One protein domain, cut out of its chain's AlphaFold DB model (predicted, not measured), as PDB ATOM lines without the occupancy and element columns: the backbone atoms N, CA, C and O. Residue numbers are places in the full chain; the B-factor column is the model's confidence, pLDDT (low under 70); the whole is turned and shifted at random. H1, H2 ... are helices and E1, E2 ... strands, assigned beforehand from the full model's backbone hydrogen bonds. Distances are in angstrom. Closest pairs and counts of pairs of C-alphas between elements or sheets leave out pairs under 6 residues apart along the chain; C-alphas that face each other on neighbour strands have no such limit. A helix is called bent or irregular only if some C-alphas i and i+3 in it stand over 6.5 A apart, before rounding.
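Overview. This is residues 43 to 126 of the 126 residues of an uncharacterized protein of Oryza sativa subsp. indica (UniProt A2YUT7). A small two-stranded hairpin, E1 and E2, stands between helix H1, whose residues 51 to 58 come near it, and a long helix H3 that bends into an L and reaches away from it. The whole is loosely joined: the short helix H2 leads into E1, while residues 43 to 49 of H1 stick out at one end, and residues 110 to 116 and 118 to 126 stick out at the other. The printed part has 84 residues, with three named helices and two named strands in the order H1, H2, E1, E2, H3, and the class is mostly helix. The sheet has the order E1, E2 and is antiparallel. The whole is only just loose, close to compact, with a radius of gyration of the C-alphas of 14.7 A and spans of 34 by 33 by 31 A.

Along the chain. Strand E1 is residues 69 to 72, 9.6 A from first to last C-alpha, and E2 is residues 86 to 89, 9.7 A. Helix H2, residues 63 to 68, measures 9.0 A. Helix H1, residues 43 to 59, measures 25.0 A and begins at C-alpha 43, (-6.759, -33.846, 1.738). H3, residues 95 to 124, was assigned by its hydrogen bonds as one helix, but it is bent: C-alphas 111 and 114 are 8.7 A apart. Arm H3a, residues 95 to 111, measures 25.1 A and begins at C-alpha 95, (-36.538, -16.574, 14.411). Arm H3b, residues 114 to 124, measures 15.5 A and ends at C-alpha 124, (-13.880, -7.568, 29.146).

Arrangement. E1 and E2 form a hairpin, antiparallel at 139 degrees between their directions. N 70 and O 88 are within hydrogen-bond range at 2.9 A, as are N 88 and O 70 at 2.8 A. H1 and E2 have 3 pairs of C-alphas within 8 A, the closest those of Lys 54 and Val 87, 7.4 A apart. H1 and H2 are close but not clearly touching, the closest C-alphas being those of Leu 58 and Arg 66 at 6.4 A, with a steep tilt of 62 degrees, opposite ways. E1 and H3a are apart, but only just, at 8.4 A. H3a and H3b are about perpendicular, only just, at 70.5 degrees. H1 is apart from both arms. Every O i to N i+4 pair is within hydrogen-bond range in H3b; the figures are 12 of 13 in H1, 1 of 2 in H2 and 12 of 13 in H3a.

Size, cuts and confidence. The two C-alphas farthest apart are those of Arg 43 and Asp 125, at 41.0 A. The printed part has no cut and ends at residue 126, the chain's last. The link from E1 to E2, residues 73 to 85, is long; the other links are tight. The mean pLDDT of the printed part is 76.3, with residues 43 to 48, 73 to 85 and 107 to 111 under 70.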
ATOM      1  N   ARG A  43      -5.311 -33.848   1.488       51.47
ATOM      2  CA  ARG A  43      -6.759 -33.846   1.738       51.47
ATOM      3  C   ARG A  43      -7.154 -33.051   2.984       51.47
ATOM      4  O   ARG A  43      -8.211 -32.443   2.966       51.47
ATOM      5  N   ALA A  44      -6.316 -33.049   4.020       51.44
ATOM      6  CA  ALA A  44      -6.564 -32.270   5.235       51.44
ATOM      7  C   ALA A  44      -6.198 -30.787   5.043       51.44
ATOM      8  O   ALA A  44      -6.943 -29.916   5.470       51.44
ATOM      9  N   GLU A  45      -5.102 -30.508   4.329       52.09
ATOM     10  CA  GLU A  45      -4.672 -29.134   4.022       52.09
ATOM     11  C   GLU A  45      -5.658 -28.415   3.087       52.09
ATOM     12  O   GLU A  45      -5.891 -27.226   3.242       52.09
ATOM     13  N   ALA A  46      -6.292 -29.127   2.149       57.59
ATOM     14  CA  ALA A  46      -7.256 -28.513   1.234       57.59
ATOM     15  C   ALA A  46      -8.530 -28.012   1.943       57.59
ATOM     16  O   ALA A  46      -9.074 -26.982   1.555       57.59
ATOM     17  N   GLU A  47      -9.009 -28.724   2.970       59.12
ATOM     18  CA  GLU A  47     -10.174 -28.296   3.759       59.12
ATOM     19  C   GLU A  47      -9.829 -27.064   4.619       59.12
ATOM     20  O   GLU A  47     -10.608 -26.111   4.666       59.12
ATOM     21  N   ASP A  48      -8.633 -27.033   5.216       69.88
ATOM     22  CA  ASP A  48      -8.135 -25.875   5.974       69.88
ATOM     23  C   ASP A  48      -7.874 -24.656   5.062       69.88
ATOM     24  O   ASP A  48      -8.227 -23.526   5.403       69.88
ATOM     25  N   ASP A  49      -7.367 -24.868   3.844       77.56
ATOM     26  CA  ASP A  49      -7.191 -23.816   2.834       77.56
ATOM     27  C   ASP A  49      -8.532 -23.166   2.440       77.56
ATOM     28  O   ASP A  49      -8.627 -21.944   2.274       77.56
ATOM     29  N   GLU A  50      -9.605 -23.954   2.313       76.94
ATOM     30  CA  GLU A  50     -10.949 -23.435   2.043       76.94
ATOM     31  C   GLU A  50     -11.494 -22.603   3.213       76.94
ATOM     32  O   GLU A  50     -12.113 -21.550   3.004       76.94
ATOM     33  N   GLU A  51     -11.250 -23.036   4.449       78.31
ATOM     34  CA  GLU A  51     -11.590 -22.274   5.650       78.31
ATOM     35  C   GLU A  51     -10.784 -20.976   5.747       78.31
ATOM     36  O   GLU A  51     -11.359 -19.906   5.984       78.31
ATOM     37  N   ALA A  52      -9.485 -21.019   5.460       83.56
ATOM     38  CA  ALA A  52      -8.620 -19.848   5.417       83.56
ATOM     39  C   ALA A  52      -9.101 -18.815   4.384       83.56
ATOM     40  O   ALA A  52      -9.131 -17.610   4.665       83.56
ATOM     41  N   LEU A  53      -9.562 -19.261   3.210       84.62
ATOM     42  CA  LEU A  53     -10.149 -18.382   2.195       84.62
ATOM     43  C   LEU A  53     -11.437 -17.700   2.686       84.62
ATOM     44  O   LEU A  53     -11.648 -16.513   2.412       84.62
ATOM     45  N   LYS A  54     -12.280 -18.407   3.448       83.38
ATOM     46  CA  LYS A  54     -13.498 -17.843   4.059       83.38
ATOM     47  C   LYS A  54     -13.158 -16.793   5.120       83.38
ATOM     48  O   LYS A  54     -13.756 -15.710   5.122       83.38
ATOM     49  N   TRP A  55     -12.163 -17.056   5.967       86.19
ATOM     50  CA  TRP A  55     -11.667 -16.087   6.950       86.19
ATOM     51  C   TRP A  55     -11.090 -14.835   6.284       86.19
ATOM     52  O   TRP A  55     -11.460 -13.717   6.651       86.19
ATOM     53  N   ALA A  56     -10.277 -15.002   5.238       87.25
ATOM     54  CA  ALA A  56      -9.721 -13.889   4.474       87.25
ATOM     55  C   ALA A  56     -10.814 -13.045   3.791       87.25
ATOM     56  O   ALA A  56     -10.708 -11.817   3.712       87.25
ATOM     57  N   ALA A  57     -11.885 -13.679   3.305       85.94
ATOM     58  CA  ALA A  57     -13.027 -12.973   2.733       85.94
ATOM     59  C   ALA A  57     -13.771 -12.129   3.782       85.94
ATOM     60  O   ALA A  57     -14.145 -10.991   3.493       85.94
ATOM     61  N   LEU A  58     -13.946 -12.648   5.004       84.31
ATOM     62  CA  LEU A  58     -14.541 -11.900   6.116       84.31
ATOM     63  C   LEU A  58     -13.667 -10.739   6.593       84.31
ATOM     64  O   LEU A  58     -14.183  -9.660   6.899       84.31
ATOM     65  N   GLU A  59     -12.352 -10.929   6.654       86.12
ATOM     66  CA  GLU A  59     -11.419  -9.888   7.082       86.12
ATOM     67  C   GLU A  59     -11.445  -8.686   6.131       86.12
ATOM     68  O   GLU A  59     -11.494  -7.532   6.576       86.12
ATOM     69  N   LYS A  60     -11.531  -8.968   4.825       91.50
ATOM     70  CA  LYS A  60     -11.639  -7.967   3.757       91.50
ATOM     71  C   LYS A  60     -12.925  -7.135   3.807       91.50
ATOM     72  O   LYS A  60     -13.000  -6.111   3.127       91.50
ATOM     73  N   LEU A  61     -13.935  -7.527   4.586       86.31
ATOM     74  CA  LEU A  61     -15.165  -6.745   4.715       86.31
ATOM     75  C   LEU A  61     -14.949  -5.452   5.523       86.31
ATOM     76  O   LEU A  61     -14.179  -5.438   6.488       86.31
ATOM     77  N   PRO A  62     -15.702  -4.375   5.218       90.31
ATOM     78  CA  PRO A  62     -15.788  -3.204   6.086       90.31
ATOM     79  C   PRO A  62     -16.251  -3.574   7.504       90.31
ATOM     80  O   PRO A  62     -17.066  -4.484   7.675       90.31
ATOM     81  N   THR A  63     -15.817  -2.819   8.520       90.25
ATOM     82  CA  THR A  63     -16.086  -3.104   9.947       90.25
ATOM     83  C   THR A  63     -17.562  -3.373  10.246       90.25
ATOM     84  O   THR A  63     -17.884  -4.327  10.947       90.25
ATOM     85  N   HIS A  64     -18.474  -2.586   9.667       88.62
ATOM     86  CA  HIS A  64     -19.916  -2.773   9.858       88.62
ATOM     87  C   HIS A  64     -20.417  -4.129   9.331       88.62
ATOM     88  O   HIS A  64     -21.210  -4.798   9.989       88.62
ATOM     89  N   ALA A  65     -19.941  -4.557   8.160       86.31
ATOM     90  CA  ALA A  65     -20.323  -5.842   7.585       86.31
ATOM     91  C   ALA A  65     -19.711  -7.013   8.368       86.31
ATOM     92  O   ALA A  65     -20.361  -8.044   8.522       86.31
ATOM     93  N   ARG A  66     -18.509  -6.828   8.923       88.19
ATOM     94  CA  ARG A  66     -17.831  -7.836   9.745       88.19
ATOM     95  C   ARG A  66     -18.565  -8.142  11.051       88.19
ATOM     96  O   ARG A  66     -18.605  -9.287  11.459       88.19
ATOM     97  N   VAL A  67     -19.174  -7.144  11.695       85.94
ATOM     98  CA  VAL A  67     -19.926  -7.349  12.953       85.94
ATOM     99  C   VAL A  67     -21.245  -8.096  12.725       85.94
ATOM    100  O   VAL A  67     -21.757  -8.749  13.629       85.94
ATOM    101  N   ARG A  68     -21.811  -8.000  11.519       87.62
ATOM    102  CA  ARG A  68     -23.117  -8.592  11.188       87.62
ATOM    103  C   ARG A  68     -23.018  -9.991  10.593       87.62
ATOM    104  O   ARG A  68     -24.006 -10.716  10.615       87.62
ATOM    105  N   LYS A  69     -21.852 -10.366  10.067       87.12
ATOM    106  CA  LYS A  69     -21.620 -11.660   9.427       87.12
ATOM    107  C   LYS A  69     -20.722 -12.544  10.284       87.12
ATOM    108  O   LYS A  69     -19.784 -12.055  10.900       87.12
ATOM    109  N   GLY A  70     -20.993 -13.842  10.291       83.81
ATOM    110  CA  GLY A  70     -20.195 -14.833  11.008       83.81
ATOM    111  C   GLY A  70     -20.119 -16.145  10.240       83.81
ATOM    112  O   GLY A  70     -21.000 -16.444   9.438       83.81
ATOM    113  N   ILE A  71     -19.061 -16.918  10.470       81.88
ATOM    114  CA  ILE A  71     -18.958 -18.288   9.960       81.88
ATOM    115  C   ILE A  71     -19.653 -19.207  10.959       81.88
ATOM    116  O   ILE A  71     -19.363 -19.160  12.156       81.88
ATOM    117  N   VAL A  72     -20.581 -20.027  10.471       77.44
ATOM    118  CA  VAL A  72     -21.282 -21.021  11.288       77.44
ATOM    119  C   VAL A  72     -20.804 -22.407  10.860       77.44
ATOM    120  O   VAL A  72     -20.949 -22.789   9.700       77.44
ATOM    121  N   ALA A  73     -20.218 -23.163  11.790       69.94
ATOM    122  CA  ALA A  73     -19.821 -24.549  11.538       69.94
ATOM    123  C   ALA A  73     -21.050 -25.402  11.172       69.94
ATOM    124  O   ALA A  73     -22.171 -25.084  11.595       69.94
ATOM    125  N   ALA A  74     -20.864 -26.489  10.420       61.19
ATOM    126  CA  ALA A  74     -21.954 -27.439  10.193       61.19
ATOM    127  C   ALA A  74     -22.464 -27.995  11.525       61.19
ATOM    128  O   ALA A  74     -21.712 -28.152  12.485       61.19
ATOM    129  N   ALA A  75     -23.772 -28.221  11.595       58.41
ATOM    130  CA  ALA A  75     -24.352 -29.034  12.652       58.41
ATOM    131  C   ALA A  75     -24.178 -30.509  12.267       58.41
ATOM    132  O   ALA A  75     -24.386 -30.847  11.101       58.41
ATOM    133  N   ASP A  76     -23.864 -31.368  13.235       53.56
ATOM    134  CA  ASP A  76     -23.864 -32.832  13.054       53.56
ATOM    135  C   ASP A  76     -25.277 -33.367  12.735       53.56
ATOM    136  O   ASP A  76     -25.464 -34.453  12.196       53.56
ATOM    137  N   ASP A  77     -26.297 -32.568  13.038       51.66
ATOM    138  CA  ASP A  77     -27.708 -32.927  13.047       51.66
ATOM    139  C   ASP A  77     -28.370 -32.840  11.653       51.66
ATOM    140  O   ASP A  77     -29.566 -33.094  11.519       51.66
ATOM    141  N   GLY A  78     -27.655 -32.412  10.602       51.47
ATOM    142  CA  GLY A  78     -28.192 -32.308   9.231       51.47
ATOM    143  C   GLY A  78     -29.397 -31.359   9.050       51.47
ATOM    144  O   GLY A  78     -30.003 -31.323   7.981       51.47
ATOM    145  N   GLN A  79     -29.771 -30.600  10.087       48.88
ATOM    146  CA  GLN A  79     -30.945 -29.710  10.120       48.88
ATOM    147  C   GLN A  79     -30.593 -28.213  10.149       48.88
ATOM    148  O   GLN A  79     -31.483 -27.363  10.095       48.88
ATOM    149  N   GLY A  80     -29.307 -27.862  10.212       51.88
ATOM    150  CA  GLY A  80     -28.861 -26.473  10.147       51.88
ATOM    151  C   GLY A  80     -28.936 -25.933   8.720       51.88
ATOM    152  O   GLY A  80     -28.310 -26.482   7.825       51.88
ATOM    153  N   SER A  81     -29.653 -24.823   8.521       50.06
ATOM    154  CA  SER A  81     -29.854 -24.123   7.235       50.06
ATOM    155  C   SER A  81     -28.576 -23.568   6.564       50.06
ATOM    156  O   SER A  81     -28.678 -22.778   5.628       50.06
ATOM    157  N   GLY A  82     -27.382 -23.925   7.032       51.31
ATOM    158  CA  GLY A  82     -26.116 -23.457   6.473       51.31
ATOM    159  C   GLY A  82     -25.222 -24.638   6.140       51.31
ATOM    160  O   GLY A  82     -25.020 -25.518   6.982       51.31
ATOM    161  N   ALA A  83     -24.679 -24.646   4.923       54.78
ATOM    162  CA  ALA A  83     -23.594 -25.553   4.582       54.78
ATOM    163  C   ALA A  83     -22.410 -25.305   5.535       54.78
ATOM    164  O   ALA A  83     -22.192 -24.177   5.987       54.78
ATOM    165  N   ALA A  84     -21.665 -26.359   5.869       59.69
ATOM    166  CA  ALA A  84     -20.518 -26.284   6.771       59.69
ATOM    167  C   ALA A  84     -19.593 -25.101   6.423       59.69
ATOM    168  O   ALA A  84     -19.030 -25.029   5.327       59.69
ATOM    169  N   GLY A  85     -19.439 -24.156   7.352       63.25
ATOM    170  CA  GLY A  85     -18.520 -23.037   7.183       63.25
ATOM    171  C   GLY A  85     -18.992 -21.976   6.185       63.25
ATOM    172  O   GLY A  85     -18.161 -21.309   5.574       63.25
ATOM    173  N   GLU A  86     -20.296 -21.810   5.968       70.69
ATOM    174  CA  GLU A  86     -20.819 -20.684   5.193       70.69
ATOM    175  C   GLU A  86     -20.777 -19.371   6.001       70.69
ATOM    176  O   GLU A  86     -20.943 -19.353   7.225       70.69
ATOM    177  N   VAL A  87     -20.553 -18.252   5.304       75.06
ATOM    178  CA  VAL A  87     -20.642 -16.909   5.887       75.06
ATOM    179  C   VAL A  87     -22.110 -16.494   5.964       75.06
ATOM    180  O   VAL A  87     -22.716 -16.103   4.969       75.06
ATOM    181  N   VAL A  88     -22.663 -16.522   7.170       81.69
ATOM    182  CA  VAL A  88     -24.069 -16.232   7.454       81.69
ATOM    183  C   VAL A  88     -24.237 -14.782   7.915       81.69
ATOM    184  O   VAL A  88     -23.449 -14.284   8.725       81.69
ATOM    185  N   ASP A  89     -25.272 -14.084   7.430       85.06
ATOM    186  CA  ASP A  89     -25.699 -12.796   8.000       85.06
ATOM    187  C   ASP A  89     -26.493 -13.031   9.287       85.06
ATOM    188  O   ASP A  89     -27.695 -13.292   9.263       85.06
ATOM    189  N   VAL A  90     -25.814 -12.907  10.424       83.69
ATOM    190  CA  VAL A  90     -26.372 -13.133  11.763       83.69
ATOM    191  C   VAL A  90     -27.489 -12.134  12.076       83.69
ATOM    192  O   VAL A  90     -28.448 -12.467  12.773       83.69
ATOM    193  N   ALA A  91     -27.404 -10.914  11.538       82.50
ATOM    194  CA  ALA A  91     -28.425  -9.891  11.745       82.50
ATOM    195  C   ALA A  91     -29.712 -10.172  10.946       82.50
ATOM    196  O   ALA A  91     -30.792  -9.754  11.364       82.50
ATOM    197  N   GLY A  92     -29.592 -10.864   9.810       84.25
ATOM    198  CA  GLY A  92     -30.693 -11.195   8.905       84.25
ATOM    199  C   GLY A  92     -31.420 -12.506   9.217       84.25
ATOM    200  O   GLY A  92     -32.441 -12.778   8.593       84.25
ATOM    201  N   LEU A  93     -30.930 -13.298  10.177       85.25
ATOM    202  CA  LEU A  93     -31.486 -14.616  10.491       85.25
ATOM    203  C   LEU A  93     -32.973 -14.567  10.873       85.25
ATOM    204  O   LEU A  93     -33.433 -13.662  11.578       85.25
ATOM    205  N   GLY A  94     -33.734 -15.579  10.467       87.06
ATOM    206  CA  GLY A  94     -35.104 -15.796  10.924       87.06
ATOM    207  C   GLY A  94     -35.173 -16.176  12.410       87.06
ATOM    208  O   GLY A  94     -34.174 -16.509  13.046       87.06
ATOM    209  N   PHE A  95     -36.372 -16.162  13.006       86.19
ATOM    210  CA  PHE A  95     -36.538 -16.574  14.411       86.19
ATOM    211  C   PHE A  95     -36.119 -18.032  14.652       86.19
ATOM    212  O   PHE A  95     -35.429 -18.308  15.629       86.19
ATOM    213  N   GLN A  96     -36.494 -18.944  13.751       84.50
ATOM    214  CA  GLN A  96     -36.159 -20.367  13.869       84.50
ATOM    215  C   GLN A  96     -34.655 -20.613  13.713       84.50
ATOM    216  O   GLN A  96     -34.068 -21.334  14.511       84.50
ATOM    217  N   GLU A  97     -34.012 -19.949  12.754       82.94
ATOM    218  CA  GLU A  97     -32.565 -20.051  12.537       82.94
ATOM    219  C   GLU A  97     -31.776 -19.493  13.723       82.94
ATOM    220  O   GLU A  97     -30.833 -20.127  14.186       82.94
ATOM    221  N   ARG A  98     -32.195 -18.340  14.272       85.38
ATOM    222  CA  ARG A  98     -31.606 -17.789  15.502       85.38
ATOM    223  C   ARG A  98     -31.767 -18.737  16.676       85.38
ATOM    224  O   ARG A  98     -30.806 -18.942  17.407       85.38
ATOM    225  N   LYS A  99     -32.962 -19.303  16.863       85.25
ATOM    226  CA  LYS A  99     -33.231 -20.263  17.937       85.25
ATOM    227  C   LYS A  99     -32.318 -21.482  17.805       85.25
ATOM    228  O   LYS A  99     -31.647 -21.824  18.767       85.25
ATOM    229  N   HIS A 100     -32.219 -22.053  16.610       83.25
ATOM    230  CA  HIS A 100     -31.359 -23.200  16.335       83.25
ATOM    231  C   HIS A 100     -29.867 -22.876  16.531       83.25
ATOM    232  O   HIS A 100     -29.126 -23.661  17.118       83.25
ATOM    233  N   LEU A 101     -29.408 -21.698  16.086       81.62
ATOM    234  CA  LEU A 101     -28.041 -21.227  16.335       81.62
ATOM    235  C   LEU A 101     -27.760 -21.122  17.841       81.62
ATOM    236  O   LEU A 101     -26.702 -21.540  18.303       81.62
ATOM    237  N   LEU A 102     -28.712 -20.583  18.602       83.81
ATOM    238  CA  LEU A 102     -28.581 -20.378  20.041       83.81
ATOM    239  C   LEU A 102     -28.619 -21.705  20.809       83.81
ATOM    240  O   LEU A 102     -27.807 -21.901  21.701       83.81
ATOM    241  N   GLU A 103     -29.487 -22.640  20.422       83.12
ATOM    242  CA  GLU A 103     -29.530 -24.000  20.976       83.12
ATOM    243  C   GLU A 103     -28.203 -24.735  20.763       83.12
ATOM    244  O   GLU A 103     -27.685 -25.343  21.696       83.12
ATOM    245  N   ARG A 104     -27.605 -24.624  19.571       77.81
ATOM    246  CA  ARG A 104     -26.277 -25.188  19.293       77.81
ATOM    247  C   ARG A 104     -25.187 -24.544  20.136       77.81
ATOM    248  O   ARG A 104     -24.395 -25.256  20.737       77.81
ATOM    249  N   LEU A 105     -25.152 -23.212  20.193       76.56
ATOM    250  CA  LEU A 105     -24.164 -22.492  20.998       76.56
ATOM    251  C   LEU A 105     -24.284 -22.845  22.479       76.56
ATOM    252  O   LEU A 105     -23.267 -23.026  23.129       76.56
ATOM    253  N   VAL A 106     -25.501 -22.970  23.007       76.31
ATOM    254  CA  VAL A 106     -25.725 -23.349  24.407       76.31
ATOM    255  C   VAL A 106     -25.298 -24.796  24.659       76.31
ATOM    256  O   VAL A 106     -24.599 -25.024  25.640       76.31
ATOM    257  N   ARG A 107     -25.638 -25.738  23.766       69.81
ATOM    258  CA  ARG A 107     -25.257 -27.161  23.878       69.81
ATOM    259  C   ARG A 107     -23.748 -27.383  23.791       69.81
ATOM    260  O   ARG A 107     -23.191 -28.011  24.676       69.81
ATOM    261  N   VAL A 108     -23.085 -26.828  22.772       60.19
ATOM    262  CA  VAL A 108     -21.611 -26.888  22.636       60.19
ATOM    263  C   VAL A 108     -20.940 -26.262  23.851       60.19
ATOM    264  O   VAL A 108     -19.886 -26.697  24.297       60.19
ATOM    265  N   ALA A 109     -21.560 -25.228  24.406       56.62
ATOM    266  CA  ALA A 109     -20.993 -24.560  25.544       56.62
ATOM    267  C   ALA A 109     -21.199 -25.358  26.853       56.62
ATOM    268  O   ALA A 109     -20.349 -25.218  27.712       56.62
ATOM    269  N   GLU A 110     -22.184 -26.256  27.015       60.59
ATOM    270  CA  GLU A 110     -22.279 -27.126  28.216       60.59
ATOM    271  C   GLU A 110     -21.034 -28.004  28.427       60.59
ATOM    272  O   GLU A 110     -20.669 -28.285  29.568       60.59
ATOM    273  N   GLU A 111     -20.343 -28.378  27.351       63.03
ATOM    274  CA  GLU A 111     -19.103 -29.159  27.410       63.03
ATOM    275  C   GLU A 111     -17.870 -28.297  27.769       63.03
ATOM    276  O   GLU A 111     -16.928 -28.810  28.368       63.03
ATOM    277  N   ASP A 112     -17.896 -26.981  27.493       70.50
ATOM    278  CA  ASP A 112     -16.729 -26.076  27.565       70.50
ATOM    279  C   ASP A 112     -16.978 -24.707  28.271       70.50
ATOM    280  O   ASP A 112     -16.134 -23.799  28.202       70.50
ATOM    281  N   HIS A 113     -18.112 -24.515  28.969       70.75
ATOM    282  CA  HIS A 113     -18.614 -23.214  29.481       70.75
ATOM    283  C   HIS A 113     -17.587 -22.488  30.336       70.75
ATOM    284  O   HIS A 113     -17.399 -21.278  30.197       70.75
ATOM    285  N   GLU A 114     -16.927 -23.220  31.228       79.31
ATOM    286  CA  GLU A 114     -15.987 -22.642  32.184       79.31
ATOM    287  C   GLU A 114     -14.827 -21.957  31.463       79.31
ATOM    288  O   GLU A 114     -14.497 -20.801  31.746       79.31
ATOM    289  N   SER A 115     -14.242 -22.632  30.472       79.69
ATOM    290  CA  SER A 115     -13.089 -22.120  29.739       79.69
ATOM    291  C   SER A 115     -13.467 -20.937  28.842       79.69
ATOM    292  O   SER A 115     -12.725 -19.950  28.767       79.69
ATOM    293  N   PHE A 116     -14.639 -20.996  28.204       81.88
ATOM    294  CA  PHE A 116     -15.156 -19.920  27.364       81.88
ATOM    295  C   PHE A 116     -15.471 -18.664  28.185       81.88
ATOM    296  O   PHE A 116     -15.005 -17.573  27.842       81.88
ATOM    297  N   LEU A 117     -16.205 -18.801  29.292       86.25
ATOM    298  CA  LEU A 117     -16.585 -17.675  30.151       86.25
ATOM    299  C   LEU A 117     -15.370 -17.053  30.846       86.25
ATOM    300  O   LEU A 117     -15.296 -15.828  30.952       86.25
ATOM    301  N   LEU A 118     -14.381 -17.859  31.250       88.94
ATOM    302  CA  LEU A 118     -13.111 -17.352  31.777       88.94
ATOM    303  C   LEU A 118     -12.361 -16.508  30.740       88.94
ATOM    304  O   LEU A 118     -11.933 -15.395  31.051       88.94
ATOM    305  N   LYS A 119     -12.240 -16.990  29.495       86.62
ATOM    306  CA  LYS A 119     -11.613 -16.235  28.394       86.62
ATOM    307  C   LYS A 119     -12.394 -14.963  28.060       86.62
ATOM    308  O   LYS A 119     -11.790 -13.928  27.790       86.62
ATOM    309  N   LEU A 120     -13.726 -15.018  28.083       86.81
ATOM    310  CA  LEU A 120     -14.578 -13.857  27.835       86.81
ATOM    311  C   LEU A 120     -14.400 -12.793  28.924       86.81
ATOM    312  O   LEU A 120     -14.177 -11.628  28.600       86.81
ATOM    313  N   LYS A 121     -14.413 -13.198  30.199       92.94
ATOM    314  CA  LYS A 121     -14.159 -12.307  31.337       92.94
ATOM    315  C   LYS A 121     -12.805 -11.604  31.203       92.94
ATOM    316  O   LYS A 121     -12.746 -10.384  31.277       92.94
ATOM    317  N   GLN A 122     -11.739 -12.351  30.909       93.38
ATOM    318  CA  GLN A 122     -10.393 -11.790  30.712       93.38
ATOM    319  C   GLN A 122     -10.312 -10.744  29.589       93.38
ATOM    320  O   GLN A 122      -9.431  -9.887  29.614       93.38
ATOM    321  N   ARG A 123     -11.195 -10.824  28.586       92.94
ATOM    322  CA  ARG A 123     -11.259  -9.856  27.481       92.94
ATOM    323  C   ARG A 123     -12.063  -8.606  27.820       92.94
ATOM    324  O   ARG A 123     -11.788  -7.578  27.220       92.94
ATOM    325  N   ILE A 124     -13.054  -8.705  28.706       93.12
ATOM    326  CA  ILE A 124     -13.880  -7.568  29.146       93.12
ATOM    327  C   ILE A 124     -13.170  -6.772  30.245       93.12
ATOM    328  O   ILE A 124     -13.280  -5.553  30.279       93.12
ATOM    329  N   ASP A 125     -12.432  -7.456  31.121       90.88
ATOM    330  CA  ASP A 125     -11.680  -6.825  32.211       90.88
ATOM    331  C   ASP A 125     -10.390  -6.111  31.726       90.88
ATOM    332  O   ASP A 125      -9.737  -5.436  32.523       90.88
ATOM    333  N   ARG A 126      -9.999  -6.267  30.450       76.31
ATOM    334  CA  ARG A 126      -8.885  -5.546  29.798       76.31
ATOM    335  C   ARG A 126      -9.363  -4.259  29.141       76.31
ATOM    336  O   ARG A 126      -8.618  -3.261  29.256       76.31
TER     337      ARG A 126